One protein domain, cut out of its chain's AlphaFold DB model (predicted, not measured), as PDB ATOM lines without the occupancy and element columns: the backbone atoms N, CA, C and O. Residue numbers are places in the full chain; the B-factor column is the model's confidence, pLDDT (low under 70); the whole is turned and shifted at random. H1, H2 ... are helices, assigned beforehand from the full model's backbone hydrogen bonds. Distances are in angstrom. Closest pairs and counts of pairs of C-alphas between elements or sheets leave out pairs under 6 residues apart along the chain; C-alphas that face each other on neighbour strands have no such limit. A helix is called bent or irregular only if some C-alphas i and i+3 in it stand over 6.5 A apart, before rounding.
ATOM      1  N   ASP A  78      -9.529  15.470  27.095       85.81
ATOM      2  CA  ASP A  78     -10.409  16.205  28.015       85.81
ATOM      3  C   ASP A  78     -11.008  17.472  27.392       85.81
ATOM      4  O   ASP A  78     -12.136  17.856  27.691       85.81
ATOM      5  N   ILE A  79     -10.260  18.140  26.509       87.56
ATOM      6  CA  ILE A  79     -10.702  19.374  25.846       87.56
ATOM      7  C   ILE A  79     -11.863  19.082  24.888       87.56
ATOM      8  O   ILE A  79     -12.827  19.850  24.838       87.56
ATOM      9  N   VAL A  80     -11.795  17.973  24.146       87.25
ATOM     10  CA  VAL A  80     -12.854  17.559  23.215       87.25
ATOM     11  C   VAL A  80     -14.106  17.134  23.985       87.25
ATOM     12  O   VAL A  80     -15.200  17.569  23.626       87.25
ATOM     13  N   LEU A  81     -13.951  16.374  25.076       86.69
ATOM     14  CA  LEU A  81     -15.064  15.966  25.943       86.69
ATOM     15  C   LEU A  81     -15.757  17.171  26.590       86.69
ATOM     16  O   LEU A  81     -16.967  17.324  26.472       86.69
ATOM     17  N   LYS A  82     -14.995  18.111  27.160       88.25
ATOM     18  CA  LYS A  82     -15.565  19.348  27.718       88.25
ATOM     19  C   LYS A  82     -16.299  20.173  26.668       88.25
ATOM     20  O   LYS A  82     -17.357  20.723  26.949       88.25
ATOM     21  N   THR A  83     -15.749  20.261  25.456       88.50
ATOM     22  CA  THR A  83     -16.400  20.980  24.350       88.50
ATOM     23  C   THR A  83     -17.743  20.337  23.999       88.50
ATOM     24  O   THR A  83     -18.721  21.050  23.781       88.50
ATOM     25  N   MET A  84     -17.819  19.004  24.001       87.69
ATOM     26  CA  MET A  84     -19.071  18.270  23.814       87.69
ATOM     27  C   MET A  84     -20.094  18.597  24.910       87.69
ATOM     28  O   MET A  84     -21.207  19.004  24.581       87.69
ATOM     29  N   ASP A  85     -19.704  18.494  26.182       87.19
ATOM     30  CA  ASP A  85     -20.591  18.751  27.326       87.19
ATOM     31  C   ASP A  85     -21.129  20.190  27.300       87.19
ATOM     32  O   ASP A  85     -22.316  20.431  27.515       87.19
ATOM     33  N   THR A  86     -20.278  21.166  26.956       87.62
ATOM     34  CA  THR A  86     -20.715  22.562  26.795       87.62
ATOM     35  C   THR A  86     -21.718  22.737  25.659       87.62
ATOM     36  O   THR A  86     -22.646  23.534  25.783       87.62
ATOM     37  N   LEU A  87     -21.569  21.993  24.558       86.75
ATOM     38  CA  LEU A  87     -22.486  22.061  23.422       86.75
ATOM     39  C   LEU A  87     -23.845  21.447  23.762       86.75
ATOM     40  O   LEU A  87     -24.873  21.991  23.359       86.75
ATOM     41  N   GLN A  88     -23.844  20.341  24.509       87.56
ATOM     42  CA  GLN A  88     -25.053  19.703  25.028       87.56
ATOM     43  C   GLN A  88     -25.777  20.629  26.006       87.56
ATOM     44  O   GLN A  88     -26.947  20.923  25.796       87.56
ATOM     45  N   TYR A  89     -25.061  21.227  26.962       88.38
ATOM     46  CA  TYR A  89     -25.634  22.198  27.896       88.38
ATOM     47  C   TYR A  89     -26.273  23.408  27.191       88.38
ATOM     48  O   TYR A  89     -27.376  23.840  27.535       88.38
ATOM     49  N   VAL A  90     -25.609  23.959  26.169       86.44
ATOM     50  CA  VAL A  90     -26.172  25.054  25.363       86.44
ATOM     51  C   VAL A  90     -27.419  24.590  24.608       86.44
ATOM     52  O   VAL A  90     -28.397  25.327  24.529       86.44
ATOM     53  N   HIS A  91     -27.433  23.375  24.064       88.00
ATOM     54  CA  HIS A  91     -28.621  22.840  23.403       88.00
ATOM     55  C   HIS A  91     -29.793  22.644  24.380       88.00
ATOM     56  O   HIS A  91     -30.900  23.095  24.079       88.00
ATOM     57  N   ASP A  92     -29.537  22.077  25.560       87.44
ATOM     58  CA  ASP A  92     -30.546  21.787  26.586       87.44
ATOM     59  C   ASP A  92     -31.182  23.059  27.153       87.44
ATOM     60  O   ASP A  92     -32.381  23.095  27.403       87.44
ATOM     61  N   THR A  93     -30.394  24.124  27.314       90.38
ATOM     62  CA  THR A  93     -30.881  25.431  27.792       90.38
ATOM     63  C   THR A  93     -31.650  26.205  26.729       90.38
ATOM     64  O   THR A  93     -32.573  26.952  27.046       90.38
ATOM     65  N   THR A  94     -31.266  26.054  25.461       85.69
ATOM     66  CA  THR A  94     -31.856  26.833  24.369       85.69
ATOM     67  C   THR A  94     -33.142  26.147  23.873       85.69
ATOM     68  O   THR A  94     -34.079  26.830  23.479       85.69
ATOM     69  N   HIS A  95     -33.237  24.810  23.926       86.56
ATOM     70  CA  HIS A  95     -34.332  24.004  23.353       86.56
ATOM     71  C   HIS A  95     -34.530  24.186  21.829       86.56
ATOM     72  O   HIS A  95     -35.562  23.812  21.273       86.56
ATOM     73  N   LEU A  96     -33.541  24.755  21.126       83.25
ATOM     74  CA  LEU A  96     -33.566  24.946  19.669       83.25
ATOM     75  C   LEU A  96     -32.991  23.718  18.956       83.25
ATOM     76  O   LEU A  96     -32.136  23.033  19.515       83.25
ATOM     77  N   PRO A  97     -33.382  23.453  17.695       87.38
ATOM     78  CA  PRO A  97     -32.843  22.332  16.931       87.38
ATOM     79  C   PRO A  97     -31.309  22.380  16.839       87.38
ATOM     80  O   PRO A  97     -30.717  23.454  16.711       87.38
ATOM     81  N   TRP A  98     -30.668  21.206  16.845       82.00
ATOM     82  CA  TRP A  98     -29.204  21.046  16.885       82.00
ATOM     83  C   TRP A  98     -28.437  21.880  15.850       82.00
ATOM     84  O   TRP A  98     -27.388  22.437  16.150       82.00
ATOM     85  N   TRP A  99     -28.953  22.022  14.628       86.50
ATOM     86  CA  TRP A  99     -28.283  22.828  13.600       86.50
ATOM     87  C   TRP A  99     -28.182  24.310  13.997       86.50
ATOM     88  O   TRP A  99     -27.191  24.973  13.694       86.50
ATOM     89  N   LEU A 100     -29.195  24.830  14.687       86.25
ATOM     90  CA  LEU A 100     -29.295  26.237  15.042       86.25
ATOM     91  C   LEU A 100     -28.470  26.547  16.289       86.25
ATOM     92  O   LEU A 100     -27.771  27.561  16.305       86.25
ATOM     93  N   SER A 101     -28.463  25.651  17.283       85.25
ATOM     94  CA  SER A 101     -27.581  25.778  18.453       85.25
ATOM     95  C   SER A 101     -26.106  25.798  18.039       85.25
ATOM     96  O   SER A 101     -25.336  26.626  18.532       85.25
ATOM     97  N   ILE A 102     -25.724  24.980  17.051       85.12
ATOM     98  CA  ILE A 102     -24.375  24.975  16.471       85.12
ATOM     99  C   ILE A 102     -24.060  26.315  15.800       85.12
ATOM    100  O   ILE A 102     -23.013  26.909  16.071       85.12
ATOM    101  N   VAL A 103     -24.953  26.828  14.948       87.75
ATOM    102  CA  VAL A 103     -24.733  28.103  14.242       87.75
ATOM    103  C   VAL A 103     -24.608  29.270  15.223       87.75
ATOM    104  O   VAL A 103     -23.684  30.071  15.080       87.75
ATOM    105  N   ILE A 104     -25.477  29.348  16.233       87.12
ATOM    106  CA  ILE A 104     -25.468  30.417  17.244       87.12
ATOM    107  C   ILE A 104     -24.185  30.366  18.076       87.12
ATOM    108  O   ILE A 104     -23.500  31.381  18.197       87.12
ATOM    109  N   THR A 105     -23.811  29.188  18.581       85.38
ATOM    110  CA  THR A 105     -22.581  29.008  19.373       85.38
ATOM    111  C   THR A 105     -21.343  29.396  18.564       85.38
ATOM    112  O   THR A 105     -20.462  30.104  19.052       85.38
ATOM    113  N   THR A 106     -21.297  29.002  17.289       86.06
ATOM    114  CA  THR A 106     -20.174  29.332  16.401       86.06
ATOM    115  C   THR A 106     -20.128  30.827  16.090       86.06
ATOM    116  O   THR A 106     -19.048  31.417  16.094       86.06
ATOM    117  N   ALA A 107     -21.280  31.456  15.846       86.50
ATOM    118  CA  ALA A 107     -21.373  32.892  15.610       86.50
ATOM    119  C   ALA A 107     -20.923  33.678  16.844       86.50
ATOM    120  O   ALA A 107     -20.098  34.577  16.710       86.50
ATOM    121  N   PHE A 108     -21.369  33.291  18.039       88.00
ATOM    122  CA  PHE A 108     -20.946  33.906  19.294       88.00
ATOM    123  C   PHE A 108     -19.428  33.803  19.485       88.00
ATOM    124  O   PHE A 108     -18.754  34.821  19.652       88.00
ATOM    125  N   LEU A 109     -18.864  32.599  19.343       83.44
ATOM    126  CA  LEU A 109     -17.426  32.354  19.461       83.44
ATOM    127  C   LEU A 109     -16.614  33.171  18.440       83.44
ATOM    128  O   LEU A 109     -15.606  33.792  18.787       83.44
ATOM    129  N   ARG A 110     -17.075  33.224  17.184       79.75
ATOM    130  CA  ARG A 110     -16.481  34.052  16.122       79.75
ATOM    131  C   ARG A 110     -16.582  35.536  16.455       79.75
ATOM    132  O   ARG A 110     -15.615  36.264  16.274       79.75
ATOM    133  N   THR A 111     -17.707  36.018  16.969       86.94
ATOM    134  CA  THR A 111     -17.835  37.435  17.333       86.94
ATOM    135  C   THR A 111     -16.955  37.807  18.522       86.94
ATOM    136  O   THR A 111     -16.296  38.837  18.476       86.94
ATOM    137  N   ALA A 112     -16.854  36.952  19.540       86.81
ATOM    138  CA  ALA A 112     -16.044  37.225  20.723       86.81
ATOM    139  C   ALA A 112     -14.533  37.191  20.431       86.81
ATOM    140  O   ALA A 112     -13.785  37.996  20.975       86.81
ATOM    141  N   ILE A 113     -14.077  36.279  19.565       81.50
ATOM    142  CA  ILE A 113     -12.643  36.058  19.309       81.50
ATOM    143  C   ILE A 113     -12.194  36.705  17.996       81.50
ATOM    144  O   ILE A 113     -11.168  37.383  17.941       81.50
ATOM    145  N   THR A 114     -12.940  36.497  16.912       79.44
ATOM    146  CA  THR A 114     -12.530  36.905  15.563       79.44
ATOM    147  C   THR A 114     -12.699  38.405  15.334       79.44
ATOM    148  O   THR A 114     -11.841  38.987  14.679       79.44
ATOM    149  N   LEU A 115     -13.735  39.063  15.875       80.56
ATOM    150  CA  LEU A 115     -13.917  40.515  15.691       80.56
ATOM    151  C   LEU A 115     -12.798  41.368  16.304       80.56
ATOM    152  O   LEU A 115     -12.221  42.164  15.556       80.56
ATOM    153  N   PRO A 116     -12.451  41.239  17.603       80.94
ATOM    154  CA  PRO A 116     -11.379  42.053  18.169       80.94
ATOM    155  C   PRO A 116     -10.062  41.785  17.440       80.94
ATOM    156  O   PRO A 116      -9.322  42.711  17.112       80.94
ATOM    157  N   LEU A 117      -9.805  40.527  17.086       77.94
ATOM    158  CA  LEU A 117      -8.576  40.138  16.410       77.94
ATOM    159  C   LEU A 117      -8.502  40.652  14.961       77.94
ATOM    160  O   LEU A 117      -7.439  41.101  14.533       77.94
ATOM    161  N   ALA A 118      -9.617  40.688  14.228       78.94
ATOM    162  CA  ALA A 118      -9.690  41.301  12.901       78.94
ATOM    163  C   ALA A 118      -9.457  42.821  12.953       78.94
ATOM    164  O   ALA A 118      -8.764  43.371  12.093       78.94
ATOM    165  N   ALA A 119      -9.971  43.505  13.980       84.44
ATOM    166  CA  ALA A 119      -9.702  44.926  14.191       84.44
ATOM    167  C   ALA A 119      -8.204  45.187  14.442       84.44
ATOM    168  O   ALA A 119      -7.617  46.067  13.807       84.44
ATOM    169  N   PHE A 120      -7.552  44.369  15.279       83.31
ATOM    170  CA  PHE A 120      -6.101  44.447  15.497       83.31
ATOM    171  C   PHE A 120      -5.292  44.181  14.223       83.31
ATOM    172  O   PHE A 120      -4.295  44.859  13.974       83.31
ATOM    173  N   GLN A 121      -5.715  43.223  13.395       77.94
ATOM    174  CA  GLN A 121      -5.060  42.946  12.117       77.94
ATOM    175  C   GLN A 121      -5.127  44.149  11.173       77.94
ATOM    176  O   GLN A 121      -4.096  44.551  10.636       77.94
ATOM    177  N   ASN A 122      -6.303  44.763  11.021       82.69
ATOM    178  CA  ASN A 122      -6.479  45.943  10.170       82.69
ATOM    179  C   ASN A 122      -5.654  47.138  10.661       82.69
ATOM    180  O   ASN A 122      -5.046  47.833   9.850       82.69
ATOM    181  N   TYR A 123      -5.569  47.338  11.978       85.75
ATOM    182  CA  TYR A 123      -4.728  48.376  12.573       85.75
ATOM    183  C   TYR A 123      -3.243  48.202  12.215       85.75
ATOM    184  O   TYR A 123      -2.588  49.149  11.779       85.75
ATOM    185  N   ILE A 124      -2.708  46.982  12.341       81.19
ATOM    186  CA  ILE A 124      -1.307  46.693  11.999       81.19
ATOM    187  C   ILE A 124      -1.064  46.884  10.497       81.19
ATOM    188  O   ILE A 124      -0.045  47.450  10.109       81.19
ATOM    189  N   ILE A 125      -1.995  46.442   9.649       80.19
ATOM    190  CA  ILE A 125      -1.878  46.593   8.194       80.19
ATOM    191  C   ILE A 125      -1.845  48.071   7.803       80.19
ATOM    192  O   ILE A 125      -0.956  48.464   7.052       80.19
ATOM    193  N   ALA A 126      -2.743  48.889   8.355       85.00
ATOM    194  CA  ALA A 126      -2.763  50.329   8.110       85.00
ATOM    195  C   ALA A 126      -1.442  50.991   8.533       85.00
ATOM    196  O   ALA A 126      -0.890  51.822   7.817       85.00
ATOM    197  N   LYS A 127      -0.882  50.564   9.669       84.44
ATOM    198  CA  LYS A 127       0.412  51.051  10.146       84.44
ATOM    199  C   LYS A 127       1.551  50.717   9.177       84.44
ATOM    200  O   LYS A 127       2.375  51.574   8.878       84.44
ATOM    201  N   ILE A 128       1.571  49.498   8.640       82.00
ATOM    202  CA  ILE A 128       2.582  49.060   7.668       82.00
ATOM    203  C   ILE A 128       2.406  49.760   6.316       82.00
ATOM    204  O   ILE A 128       3.394  50.091   5.661       82.00
ATOM    205  N   GLU A 129       1.169  50.017   5.901       83.94
ATOM    206  CA  GLU A 129       0.874  50.762   4.678       83.94
ATOM    207  C   GLU A 129       1.369  52.210   4.760       83.94
ATOM    208  O   GLU A 129       1.989  52.691   3.812       83.94
ATOM    209  N   ASN A 130       1.219  52.853   5.920       86.69
ATOM    210  CA  ASN A 130       1.758  54.192   6.175       86.69
ATOM    211  C   ASN A 130       3.298  54.239   6.190       86.69
ATOM    212  O   ASN A 130       3.874  55.248   5.801       86.69
ATOM    213  N   LEU A 131       3.972  53.154   6.590       83.31
ATOM    214  CA  LEU A 131       5.444  53.059   6.639       83.31
ATOM    215  C   LEU A 131       6.088  52.751   5.280       83.31
ATOM    216  O   LEU A 131       7.292  52.928   5.086       83.31
ATOM    217  N   ARG A 132       5.299  52.264   4.322       81.19
ATOM    218  CA  ARG A 132       5.763  51.923   2.975       81.19
ATOM    219  C   ARG A 132       6.455  53.082   2.233       81.19
ATOM    220  O   ARG A 132       7.525  52.827   1.680       81.19
ATOM    221  N   PRO A 133       5.903  54.313   2.179       85.00
ATOM    222  CA  PRO A 133       6.556  55.422   1.484       85.00
ATOM    223  C   PRO A 133       7.923  55.787   2.078       85.00
ATOM    224  O   PRO A 133       8.878  55.935   1.316       85.00
ATOM    225  N   GLU A 134       8.054  55.846   3.409       85.44
ATOM    226  CA  GLU A 134       9.329  56.164   4.083       85.44
ATOM    227  C   GLU A 134      10.439  55.186   3.677       85.44
ATOM    228  O   GLU A 134      11.585  55.542   3.407       85.44
ATOM    229  N   MET A 135      10.080  53.917   3.568       80.12
ATOM    230  CA  MET A 135      11.002  52.861   3.194       80.12
ATOM    231  C   MET A 135      11.394  52.893   1.712       80.12
ATOM    232  O   MET A 135      12.554  52.632   1.382       80.12
ATOM    233  N   ASP A 136      10.469  53.241   0.816       81.06
ATOM    234  CA  ASP A 136      10.775  53.432  -0.605       81.06
ATOM    235  C   ASP A 136      11.759  54.599  -0.811       81.06
ATOM    236  O   ASP A 136      12.613  54.541  -1.705       81.06
ATOM    237  N   GLU A 137      11.699  55.636   0.027       86.81
ATOM    238  CA  GLU A 137      12.679  56.727   0.042       86.81
ATOM    239  C   GLU A 137      14.056  56.268   0.532       86.81
ATOM    240  O   GLU A 137      15.055  56.479  -0.166       86.81
ATOM    241  N   LEU A 138      14.124  55.553   1.659       85.94
ATOM    242  CA  LEU A 138      15.377  55.004   2.193       85.94
ATOM    243  C   LEU A 138      16.066  54.052   1.200       85.94
ATOM    244  O   LEU A 138      17.284  54.100   1.013       85.94
ATOM    245  N   ILE A 139      15.294  53.223   0.492       84.31
ATOM    246  CA  ILE A 139      15.813  52.327  -0.549       84.31
ATOM    247  C   ILE A 139      16.393  53.119  -1.728       84.31
ATOM    248  O   ILE A 139      17.431  52.733  -2.275       84.31
ATOM    249  N   LYS A 140      15.763  54.228  -2.140       85.81
ATOM    250  CA  LYS A 140      16.290  55.090  -3.215       85.81
ATOM    251  C   LYS A 140      17.628  55.712  -2.825       85.81
ATOM    252  O   LYS A 140      18.528  55.746  -3.665       85.81
ATOM    253  N   VAL A 141      17.771  56.177  -1.583       87.00
ATOM    254  CA  VAL A 141      19.036  56.721  -1.062       87.00
ATOM    255  C   VAL A 141      20.116  55.641  -1.067       87.00
ATOM    256  O   VAL A 141      21.161  55.826  -1.688       87.00
ATOM    257  N   LEU A 142      19.817  54.458  -0.522       86.25
ATOM    258  CA  LEU A 142      20.760  53.341  -0.480       86.25
ATOM    259  C   LEU A 142      21.211  52.892  -1.884       86.25
ATOM    260  O   LEU A 142      22.384  52.578  -2.093       86.25
ATOM    261  N   LYS A 143      20.309  52.889  -2.877       85.38
ATOM    262  CA  LYS A 143      20.665  52.598  -4.280       85.38
ATOM    263  C   LYS A 143      21.646  53.623  -4.848       85.38
ATOM    264  O   LYS A 143      22.589  53.227  -5.532       85.38
ATOM    265  N   LYS A 144      21.442  54.916  -4.570       87.25
ATOM    266  CA  LYS A 144      22.344  55.991  -5.017       87.25
ATOM    267  C   LYS A 144      23.728  55.853  -4.383       87.25
ATOM    268  O   LYS A 144      24.724  55.917  -5.098       87.25
ATOM    269  N   GLU A 145      23.790  55.595  -3.078       84.81
ATOM    270  CA  GLU A 145      25.049  55.383  -2.351       84.81
ATOM    271  C   GLU A 145      25.803  54.153  -2.858       84.81
ATOM    272  O   GLU A 145      27.006  54.215  -3.108       84.81
ATOM    273  N   THR A 146      25.089  53.049  -3.090       85.25
ATOM    274  CA  THR A 146      25.691  51.818  -3.619       85.25
ATOM    275  C   THR A 146      26.232  52.039  -5.036       85.25
ATOM    276  O   THR A 146      27.353  51.635  -5.333       85.25
ATOM    277  N   ALA A 147      25.482  52.726  -5.907       85.19
ATOM    278  CA  ALA A 147      25.931  53.056  -7.261       85.19
ATOM    279  C   ALA A 147      27.172  53.966  -7.257       85.19
ATOM    280  O   ALA A 147      28.096  53.771  -8.050       85.19
ATOM    281  N   PHE A 148      27.225  54.928  -6.334       88.81
ATOM    282  CA  PHE A 148      28.394  55.779  -6.137       88.81
ATOM    283  C   PHE A 148      29.608  54.981  -5.635       88.81
ATOM    284  O   PHE A 148      30.710  55.146  -6.162       88.81
ATOM    285  N   ALA A 149      29.414  54.077  -4.671       82.12
ATOM    286  CA  ALA A 149      30.477  53.236  -4.122       82.12
ATOM    287  C   ALA A 149      31.076  52.283  -5.169       82.12
ATOM    288  O   ALA A 149      32.297  52.163  -5.240       82.12
ATOM    289  N   ILE A 150      30.249  51.681  -6.034       86.38
ATOM    290  CA  ILE A 150      30.715  50.849  -7.158       86.38
ATOM    291  C   ILE A 150      31.646  51.657  -8.069       86.38
ATOM    292  O   ILE A 150      32.725  51.189  -8.424       86.38
ATOM    293  N   LYS A 151      31.261  52.895  -8.409       85.62
ATOM    294  CA  LYS A 151      32.048  53.759  -9.298       85.62
ATOM    295  C   LYS A 151      33.354  54.240  -8.657       85.62
ATOM    296  O   LYS A 151      34.360  54.343  -9.351       85.62
ATOM    297  N   LYS A 152      33.341  54.553  -7.358       85.56
ATOM    298  CA  LYS A 152      34.493  55.127  -6.644       85.56
ATOM    299  C   LYS A 152      35.509  54.080  -6.181       85.56
ATOM    300  O   LYS A 152      36.702  54.339  -6.247       85.56
ATOM    301  N   PHE A 153      35.042  52.926  -5.707       82.56
ATOM    302  CA  PHE A 153      35.881  51.894  -5.091       82.56
ATOM    303  C   PHE A 153      36.061  50.639  -5.962       82.56
ATOM    304  O   PHE A 153      36.644  49.671  -5.485       82.56
ATOM    305  N   GLN A 154      35.548  50.633  -7.204       81.62
ATOM    306  CA  GLN A 154      35.571  49.480  -8.123       81.62
ATOM    307  C   GLN A 154      35.139  48.162  -7.458       81.62
ATOM    308  O   GLN A 154      35.756  47.114  -7.633       81.62
ATOM    309  N   TRP A 155      34.082  48.214  -6.647       77.88
ATOM    310  CA  TRP A 155      33.563  47.011  -6.004       77.88
ATOM    311  C   TRP A 155      33.041  46.014  -7.037       77.88
ATOM    312  O   TRP A 155      32.312  46.393  -7.955       77.88
ATOM    313  N   ASP A 156      33.358  44.734  -6.826       83.62
ATOM    314  CA  ASP A 156      32.767  43.644  -7.595       83.62
ATOM    315  C   ASP A 156      31.237  43.661  -7.456       83.62
ATOM    316  O   ASP A 156      30.683  43.881  -6.369       83.62
ATOM    317  N   GLU A 157      30.536  43.406  -8.560       79.06
ATOM    318  CA  GLU A 157      29.079  43.540  -8.643       79.06
ATOM    319  C   GLU A 157      28.362  42.608  -7.647       79.06
ATOM    320  O   GLU A 157      27.309  42.948  -7.094       79.06
ATOM    321  N   LYS A 158      28.961  41.447  -7.348       78.00
ATOM    322  CA  LYS A 158      28.432  40.502  -6.354       78.00
ATOM    323  C   LYS A 158      28.563  41.048  -4.937       78.00
ATOM    324  O   LYS A 158      27.616  40.949  -4.156       78.00
ATOM    325  N   TYR A 159      29.705  41.650  -4.613       81.69
ATOM    326  CA  TYR A 159      29.949  42.218  -3.291       81.69
ATOM    327  C   TYR A 159      29.032  43.416  -3.016       81.69
ATOM    328  O   TYR A 159      28.379  43.474  -1.970       81.69
ATOM    329  N   ALA A 160      28.883  44.317  -3.992       80.81
ATOM    330  CA  ALA A 160      27.996  45.475  -3.882       80.81
ATOM    331  C   ALA A 160      26.529  45.068  -3.648       80.81
ATOM    332  O   ALA A 160      25.832  45.667  -2.827       80.81
ATOM    333  N   ARG A 161      26.073  43.995  -4.303       77.06
ATOM    334  CA  ARG A 161      24.731  43.428  -4.116       77.06
ATOM    335  C   ARG A 161      24.509  42.867  -2.714       77.06
ATOM    336  O   ARG A 161      23.460  43.113  -2.121       77.06
ATOM    337  N   ILE A 162      25.472  42.112  -2.187       81.88
ATOM    338  CA  ILE A 162      25.386  41.546  -0.832       81.88
ATOM    339  C   ILE A 162      25.315  42.676   0.198       81.88
ATOM    340  O   ILE A 162      24.473  42.635   1.098       81.88
ATOM    341  N   MET A 163      26.150  43.706   0.041       82.75
ATOM    342  CA  MET A 163      26.167  44.852   0.947       82.75
ATOM    343  C   MET A 163      24.864  45.659   0.874       82.75
ATOM    344  O   MET A 163      24.280  45.968   1.911       82.75
ATOM    345  N   TYR A 164      24.347  45.904  -0.333       81.69
ATOM    346  CA  TYR A 164      23.046  46.539  -0.546       81.69
ATOM    347  C   TYR A 164      21.909  45.767   0.140       81.69
ATOM    348  O   TYR A 164      21.154  46.339   0.926       81.69
ATOM    349  N   ASN A 165      21.829  44.450  -0.076       80.06
ATOM    350  CA  ASN A 165      20.794  43.611   0.531       80.06
ATOM    351  C   ASN A 165      20.905  43.580   2.063       80.06
ATOM    352  O   ASN A 165      19.889  43.586   2.761       80.06
ATOM    353  N   ARG A 166      22.128  43.587   2.605       84.38
ATOM    354  CA  ARG A 166      22.371  43.639   4.052       84.38
ATOM    355  C   ARG A 166      21.914  44.965   4.656       84.38
ATOM    356  O   ARG A 166      21.254  44.949   5.694       84.38
ATOM    357  N   SER A 167      22.247  46.089   4.025       83.88
ATOM    358  CA  SER A 167      21.843  47.423   4.484       83.88
ATOM    359  C   SER A 167      20.334  47.622   4.379       83.88
ATOM    360  O   SER A 167      19.721  48.078   5.340       83.88
ATOM    361  N   ALA A 168      19.711  47.172   3.285       80.44
ATOM    362  CA  ALA A 168      18.261  47.188   3.145       80.44
ATOM    363  C   ALA A 168      17.594  46.414   4.292       80.44
ATOM    364  O   ALA A 168      16.747  46.959   4.991       80.44
ATOM    365  N   ARG A 169      18.031  45.177   4.570       80.81
ATOM    366  CA  ARG A 169      17.477  44.368   5.672       80.81
ATOM    367  C   ARG A 169      17.623  45.018   7.049       80.81
ATOM    368  O   ARG A 169      16.734  44.849   7.878       80.81
ATOM    369  N   LYS A 170      18.714  45.746   7.304       85.25
ATOM    370  CA  LYS A 170      18.885  46.498   8.557       85.25
ATOM    371  C   LYS A 170      17.849  47.610   8.684       85.25
ATOM    372  O   LYS A 170      17.138  47.621   9.678       85.25
ATOM    373  N   LEU A 171      17.696  48.441   7.648       84.19
ATOM    374  CA  LEU A 171      16.691  49.513   7.617       84.19
ATOM    375  C   LEU A 171      15.288  48.956   7.883       84.19
ATOM    376  O   LEU A 171      14.592  49.415   8.779       84.19
ATOM    377  N   TRP A 172      14.918  47.889   7.173       81.12
ATOM    378  CA  TRP A 172      13.659  47.178   7.378       81.12
ATOM    379  C   TRP A 172      13.456  46.717   8.824       81.12
ATOM    380  O   TRP A 172      12.394  46.935   9.405       81.12
ATOM    381  N   LYS A 173      14.471  46.085   9.418       82.25
ATOM    382  CA  LYS A 173      14.409  45.601  10.799       82.25
ATOM    383  C   LYS A 173      14.259  46.758  11.790       82.25
ATOM    384  O   LYS A 173      13.468  46.647  12.719       82.25
ATOM    385  N   ASP A 174      14.988  47.848  11.587       85.94
ATOM    386  CA  ASP A 174      14.983  48.994  12.494       85.94
ATOM    387  C   ASP A 174      13.632  49.732  12.451       85.94
ATOM    388  O   ASP A 174      13.090  50.066  13.505       85.94
ATOM    389  N   LEU A 175      13.020  49.870  11.265       82.88
ATOM    390  CA  LEU A 175      11.648  50.381  11.111       82.88
ATOM    391  C   LEU A 175      10.623  49.472  11.813       82.88
ATOM    392  O   LEU A 175       9.767  49.952  12.552       82.88
ATOM    393  N   ILE A 176      10.733  48.152  11.633       80.19
ATOM    394  CA  ILE A 176       9.834  47.172  12.268       80.19
ATOM    395  C   ILE A 176       9.929  47.227  13.799       80.19
ATOM    396  O   ILE A 176       8.902  47.137  14.476       80.19
ATOM    397  N   VAL A 177      11.143  47.369  14.344       85.44
ATOM    398  CA  VAL A 177      11.391  47.446  15.792       85.44
ATOM    399  C   VAL A 177      10.870  48.761  16.367       85.44
ATOM    400  O   VAL A 177      10.165  48.727  17.374       85.44
ATOM    401  N   LYS A 178      11.150  49.899  15.715       83.69
ATOM    402  CA  LYS A 178      10.663  51.221  16.142       83.69
ATOM    403  C   LYS A 178       9.139  51.258  16.224       83.69
ATOM    404  O   LYS A 178       8.576  51.790  17.174       83.69
ATOM    405  N   GLU A 179       8.473  50.636  15.256       77.44
ATOM    406  CA  GLU A 179       7.018  50.657  15.156       77.44
ATOM    407  C   GLU A 179       6.332  49.475  15.855       77.44
ATOM    408  O   GLU A 179       5.099  49.393  15.849       77.44
ATOM    409  N   ASN A 180       7.103  48.566  16.467       79.19
ATOM    410  CA  ASN A 180       6.634  47.335  17.118       79.19
ATOM    411  C   ASN A 180       5.674  46.506  16.230       79.19
ATOM    412  O   ASN A 180       4.738  45.849  16.701       79.19
ATOM    413  N   CYS A 181       5.887  46.555  14.913       73.44
ATOM    414  CA  CYS A 181       5.029  45.939  13.903       73.44
ATOM    415  C   CYS A 181       5.528  44.533  13.564       73.44
ATOM    416  O   CYS A 181       6.016  44.277  12.466       73.44
ATOM    417  N   HIS A 182       5.436  43.597  14.510       70.38
ATOM    418  CA  HIS A 182       5.834  42.218  14.233       70.38
ATOM    419  C   HIS A 182       4.790  41.507  13.355       70.38
ATOM    420  O   HIS A 182       3.655  41.330  13.806       70.38
ATOM    421  N   PRO A 183       5.158  40.987  12.165       64.50
ATOM    422  CA  PRO A 183       4.234  40.220  11.321       64.50
ATOM    423  C   PRO A 183       3.724  38.954  12.032       64.50
ATOM    424  O   PRO A 183       2.621  38.483  11.767       64.50
ATOM    425  N   PHE A 184       4.470  38.460  13.026       66.88
ATOM    426  CA  PHE A 184       4.055  37.350  13.882       66.88
ATOM    427  C   PHE A 184       2.752  37.631  14.651       66.88
ATOM    428  O   PHE A 184       1.925  36.733  14.800       66.88
ATOM    429  N   LYS A 185       2.506  38.891  15.053       71.62
ATOM    430  CA  LYS A 185       1.262  39.295  15.732       71.62
ATOM    431  C   LYS A 185       0.037  39.115  14.832       71.62
ATOM    432  O   LYS A 185      -1.041  38.838  15.336       71.62
ATOM    433  N   THR A 186       0.191  39.223  13.510       71.94
ATOM    434  CA  THR A 186      -0.921  39.008  12.565       71.94
ATOM    435  C   THR A 186      -1.188  37.531  12.275       71.94
ATOM    436  O   THR A 186      -2.340  37.147  12.080       71.94
ATOM    437  N   THR A 187      -0.151  36.688  12.310       71.38
ATOM    438  CA  THR A 187      -0.254  35.249  12.012       71.38
ATOM    439  C   THR A 187      -0.817  34.439  13.184       71.38
ATOM    440  O   THR A 187      -1.326  33.340  12.979       71.38
ATOM    441  N   ILE A 188      -0.804  34.983  14.405       77.12
ATOM    442  CA  ILE A 188      -1.290  34.283  15.602       77.12
ATOM    443  C   ILE A 188      -2.763  33.856  15.507       77.12
ATOM    444  O   ILE A 188      -3.129  32.808  16.030       77.12
ATOM    445  N   LEU A 189      -3.592  34.601  14.763       71.25
ATOM    446  CA  LEU A 189      -4.995  34.245  14.528       71.25
ATOM    447  C   LEU A 189      -5.125  32.871  13.864       71.25
ATOM    448  O   LEU A 189      -5.952  32.070  14.279       71.25
ATOM    449  N   LEU A 190      -4.298  32.576  12.859       72.50
ATOM    450  CA  LEU A 190      -4.324  31.284  12.166       72.50
ATOM    451  C   LEU A 190      -3.931  30.139  13.097       72.50
ATOM    452  O   LEU A 190      -4.561  29.083  13.069       72.50
ATOM    453  N   PHE A 191      -2.937  30.372  13.954       79.38
ATOM    454  CA  PHE A 191      -2.487  29.385  14.929       79.38
ATOM    455  C   PHE A 191      -3.527  29.072  16.000       79.38
ATOM    456  O   PHE A 191      -3.542  27.954  16.489       79.38
ATOM    457  N   VAL A 192      -4.396  30.021  16.350       78.12
ATOM    458  CA  VAL A 192      -5.486  29.805  17.317       78.12
ATOM    459  C   VAL A 192      -6.716  29.210  16.631       78.12
ATOM    460  O   VAL A 192      -7.401  28.352  17.182       78.12
ATOM    461  N   GLN A 193      -6.987  29.633  15.399       78.75
ATOM    462  CA  GLN A 193      -8.175  29.226  14.669       78.75
ATOM    463  C   GLN A 193      -8.114  27.743  14.270       78.75
ATOM    464  O   GLN A 193      -9.078  27.019  14.499       78.75
ATOM    465  N   LEU A 194      -6.997  27.273  13.704       80.44
ATOM    466  CA  LEU A 194      -6.833  25.883  13.251       80.44
ATOM    467  C   LEU A 194      -7.059  24.818  14.346       80.44
ATOM    468  O   LEU A 194      -7.870  23.921  14.111       80.44
ATOM    469  N   PRO A 195      -6.426  24.884  15.534       83.25
ATOM    470  CA  PRO A 195      -6.653  23.896  16.588       83.25
ATOM    471  C   PRO A 195      -8.091  23.931  17.106       83.25
ATOM    472  O   PRO A 195      -8.656  22.875  17.374       83.25
ATOM    473  N   MET A 196      -8.719  25.110  17.167       82.75
ATOM    474  CA  MET A 196     -10.123  25.226  17.562       82.75
ATOM    475  C   MET A 196     -11.056  24.473  16.601       82.75
ATOM    476  O   MET A 196     -11.909  23.714  17.057       82.75
ATOM    477  N   TRP A 197     -10.859  24.592  15.284       82.69
ATOM    478  CA  TRP A 197     -11.639  23.819  14.306       82.69
ATOM    479  C   TRP A 197     -11.432  22.312  14.431       82.69
ATOM    480  O   TRP A 197     -12.379  21.548  14.247       82.69
ATOM    481  N   ILE A 198     -10.204  21.887  14.724       85.75
ATOM    482  CA  ILE A 198      -9.853  20.474  14.883       85.75
ATOM    483  C   ILE A 198     -10.576  19.890  16.103       85.75
ATOM    484  O   ILE A 198     -11.216  18.848  15.986       85.75
ATOM    485  N   ILE A 199     -10.549  20.600  17.235       87.25
ATOM    486  CA  ILE A 199     -11.249  20.216  18.471       87.25
ATOM    487  C   ILE A 199     -12.762  20.174  18.244       87.25
ATOM    488  O   ILE A 199     -13.407  19.182  18.572       87.25
ATOM    489  N   LEU A 200     -13.326  21.213  17.623       84.69
ATOM    490  CA  LEU A 200     -14.760  21.296  17.350       84.69
ATOM    491  C   LEU A 200     -15.228  20.178  16.400       84.69
ATOM    492  O   LEU A 200     -16.265  19.559  16.623       84.69
ATOM    493  N   SER A 201     -14.441  19.869  15.366       86.31
ATOM    494  CA  SER A 201     -14.740  18.776  14.429       86.31
ATOM    495  C   SER A 201     -14.657  17.400  15.094       86.31
ATOM    496  O   SER A 201     -15.460  16.520  14.779       86.31
ATOM    497  N   ALA A 202     -13.702  17.205  16.010       85.12
ATOM    498  CA  ALA A 202     -13.593  15.982  16.799       85.12
ATOM    499  C   ALA A 202     -14.786  15.829  17.758       85.12
ATOM    500  O   ALA A 202     -15.379  14.755  17.805       85.12
ATOM    501  N   ALA A 203     -15.203  16.906  18.433       85.94
ATOM    502  CA  ALA A 203     -16.361  16.904  19.329       85.94
ATOM    503  C   ALA A 203     -17.658  16.536  18.592       85.94
ATOM    504  O   ALA A 203     -18.394  15.655  19.034       85.94
ATOM    505  N   PHE A 204     -17.904  17.125  17.415       84.69
ATOM    506  CA  PHE A 204     -19.069  16.769  16.601       84.69
ATOM    507  C   PHE A 204     -19.058  15.316  16.147       84.69
ATOM    508  O   PHE A 204     -20.102  14.664  16.141       84.69
ATOM    509  N   ARG A 205     -17.886  14.795  15.766       84.12
ATOM    510  CA  ARG A 205     -17.775  13.392  15.375       84.12
ATOM    511  C   ARG A 205     -18.056  12.478  16.562       84.12
ATOM    512  O   ARG A 205     -18.830  11.550  16.387       84.12
ATOM    513  N   ASN A 206     -17.530  12.792  17.745       84.88
ATOM    514  CA  ASN A 206     -17.776  12.029  18.970       84.88
ATOM    515  C   ASN A 206     -19.253  11.999  19.370       84.88
ATOM    516  O   ASN A 206     -19.745  10.945  19.766       84.88
ATOM    517  N   MET A 207     -19.963  13.122  19.221       80.88
ATOM    518  CA  MET A 207     -21.413  13.182  19.423       80.88
ATOM    519  C   MET A 207     -22.163  12.309  18.416       80.88
ATOM    520  O   MET A 207     -23.041  11.541  18.798       80.88
ATOM    521  N   ALA A 208     -21.808  12.405  17.131       82.62
ATOM    522  CA  ALA A 208     -22.457  11.640  16.069       82.62
ATOM    523  C   ALA A 208     -22.181  10.132  16.173       82.62
ATOM    524  O   ALA A 208     -23.030   9.328  15.803       82.62
ATOM    525  N   THR A 209     -21.006   9.742  16.673       75.88
ATOM    526  CA  THR A 209     -20.628   8.339  16.879       75.88
ATOM    527  C   THR A 209     -20.984   7.811  18.268       75.88
ATOM    528  O   THR A 209     -20.624   6.672  18.546       75.88
ATOM    529  N   MET A 210     -21.650   8.603  19.126       62.62
ATOM    530  CA  MET A 210     -21.978   8.240  20.516       62.62
ATOM    531  C   MET A 210     -20.798   7.541  21.214       62.62
ATOM    532  O   MET A 210     -20.887   6.386  21.627       62.62
ATOM    533  N   MET A 211     -19.649   8.219  21.303       61.53
ATOM    534  CA  MET A 211     -18.552   7.674  22.106       61.53
ATOM    535  C   MET A 211     -19.017   7.617  23.574       61.53
ATOM    536  O   MET A 211     -19.474   8.646  24.077       61.53
TER     537      MET A 211
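Overview. This is residues 78 to 211 of the 221 residues of the protein "Mitochondrial inner membrane protein COX18" of Armadillidium nasatum (UniProt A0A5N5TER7). A long, bent helix, H2, runs most of the length of an extended rod; H3 folds back beside its second arm, and H4 runs back along its first arm toward H1, which lies across H4 at that end. The printed part has 134 residues with four named helices, H1 to H4 in order, and no named strand: all helix. It is extended, with a radius of gyration of the C-alphas of 25.7 A and spans of 81 by 28 by 20 A.

Along the chain. Find C-alpha 78 at (-10.409, 16.205, 28.015), where H1, residues 78 to 94, begins. H2, residues 98 to 153, was assigned as one helix by its hydrogen bonds but is bent, with C-alphas 130 and 133 6.8 A apart; its arms are H2a, residues 98 to 130, 46.6 A, and H2b, residues 133 to 153, 30.3 A. Look near residue 114 for a kink of 35 degrees in H2a. H3 covers residues 157 to 178, 31.8 A. H4, residues 183 to 208, 39.4 A, ends at C-alpha 208 (-22.457, 11.640, 16.069); it is irregular, but only just: C-alphas 186 and 189 are 6.6 A apart.

Arrangement. H2a and H2b stand at a steep tilt of 45 degrees. H2b and H3 form a helical hairpin at a shallow tilt of 29 degrees, opposite ways; their closest C-alphas, Thr 146 and Tyr 164, are 6.7 A apart. H2a, with residues 117 to 124 alone, only just touches residues 186 to 189 of H4, with 3 pairs of C-alphas within 8 A; the closest, Gln 121 and Thr 186, are 5.7 A apart. H1 touches H4 with residues 79 to 84 alone, about perpendicular at 71 degrees, only just; the closest C-alphas, Val 80 and Ala 203, are 5.3 A apart. H3 and H4 are apart. Each O i to N i+4 pair is within hydrogen-bond range in H1, H2b and H3, against 26 of 29 in H2a and 18 of 22 in H4.

Size, cuts and confidence. The C-alphas farthest apart, those of His 95 and Lys 152, are 81.3 A apart. The printed part has no cut, and its three links are tight. Look for pLDDT under 70 at residues 183 to 184 and 210 to 211.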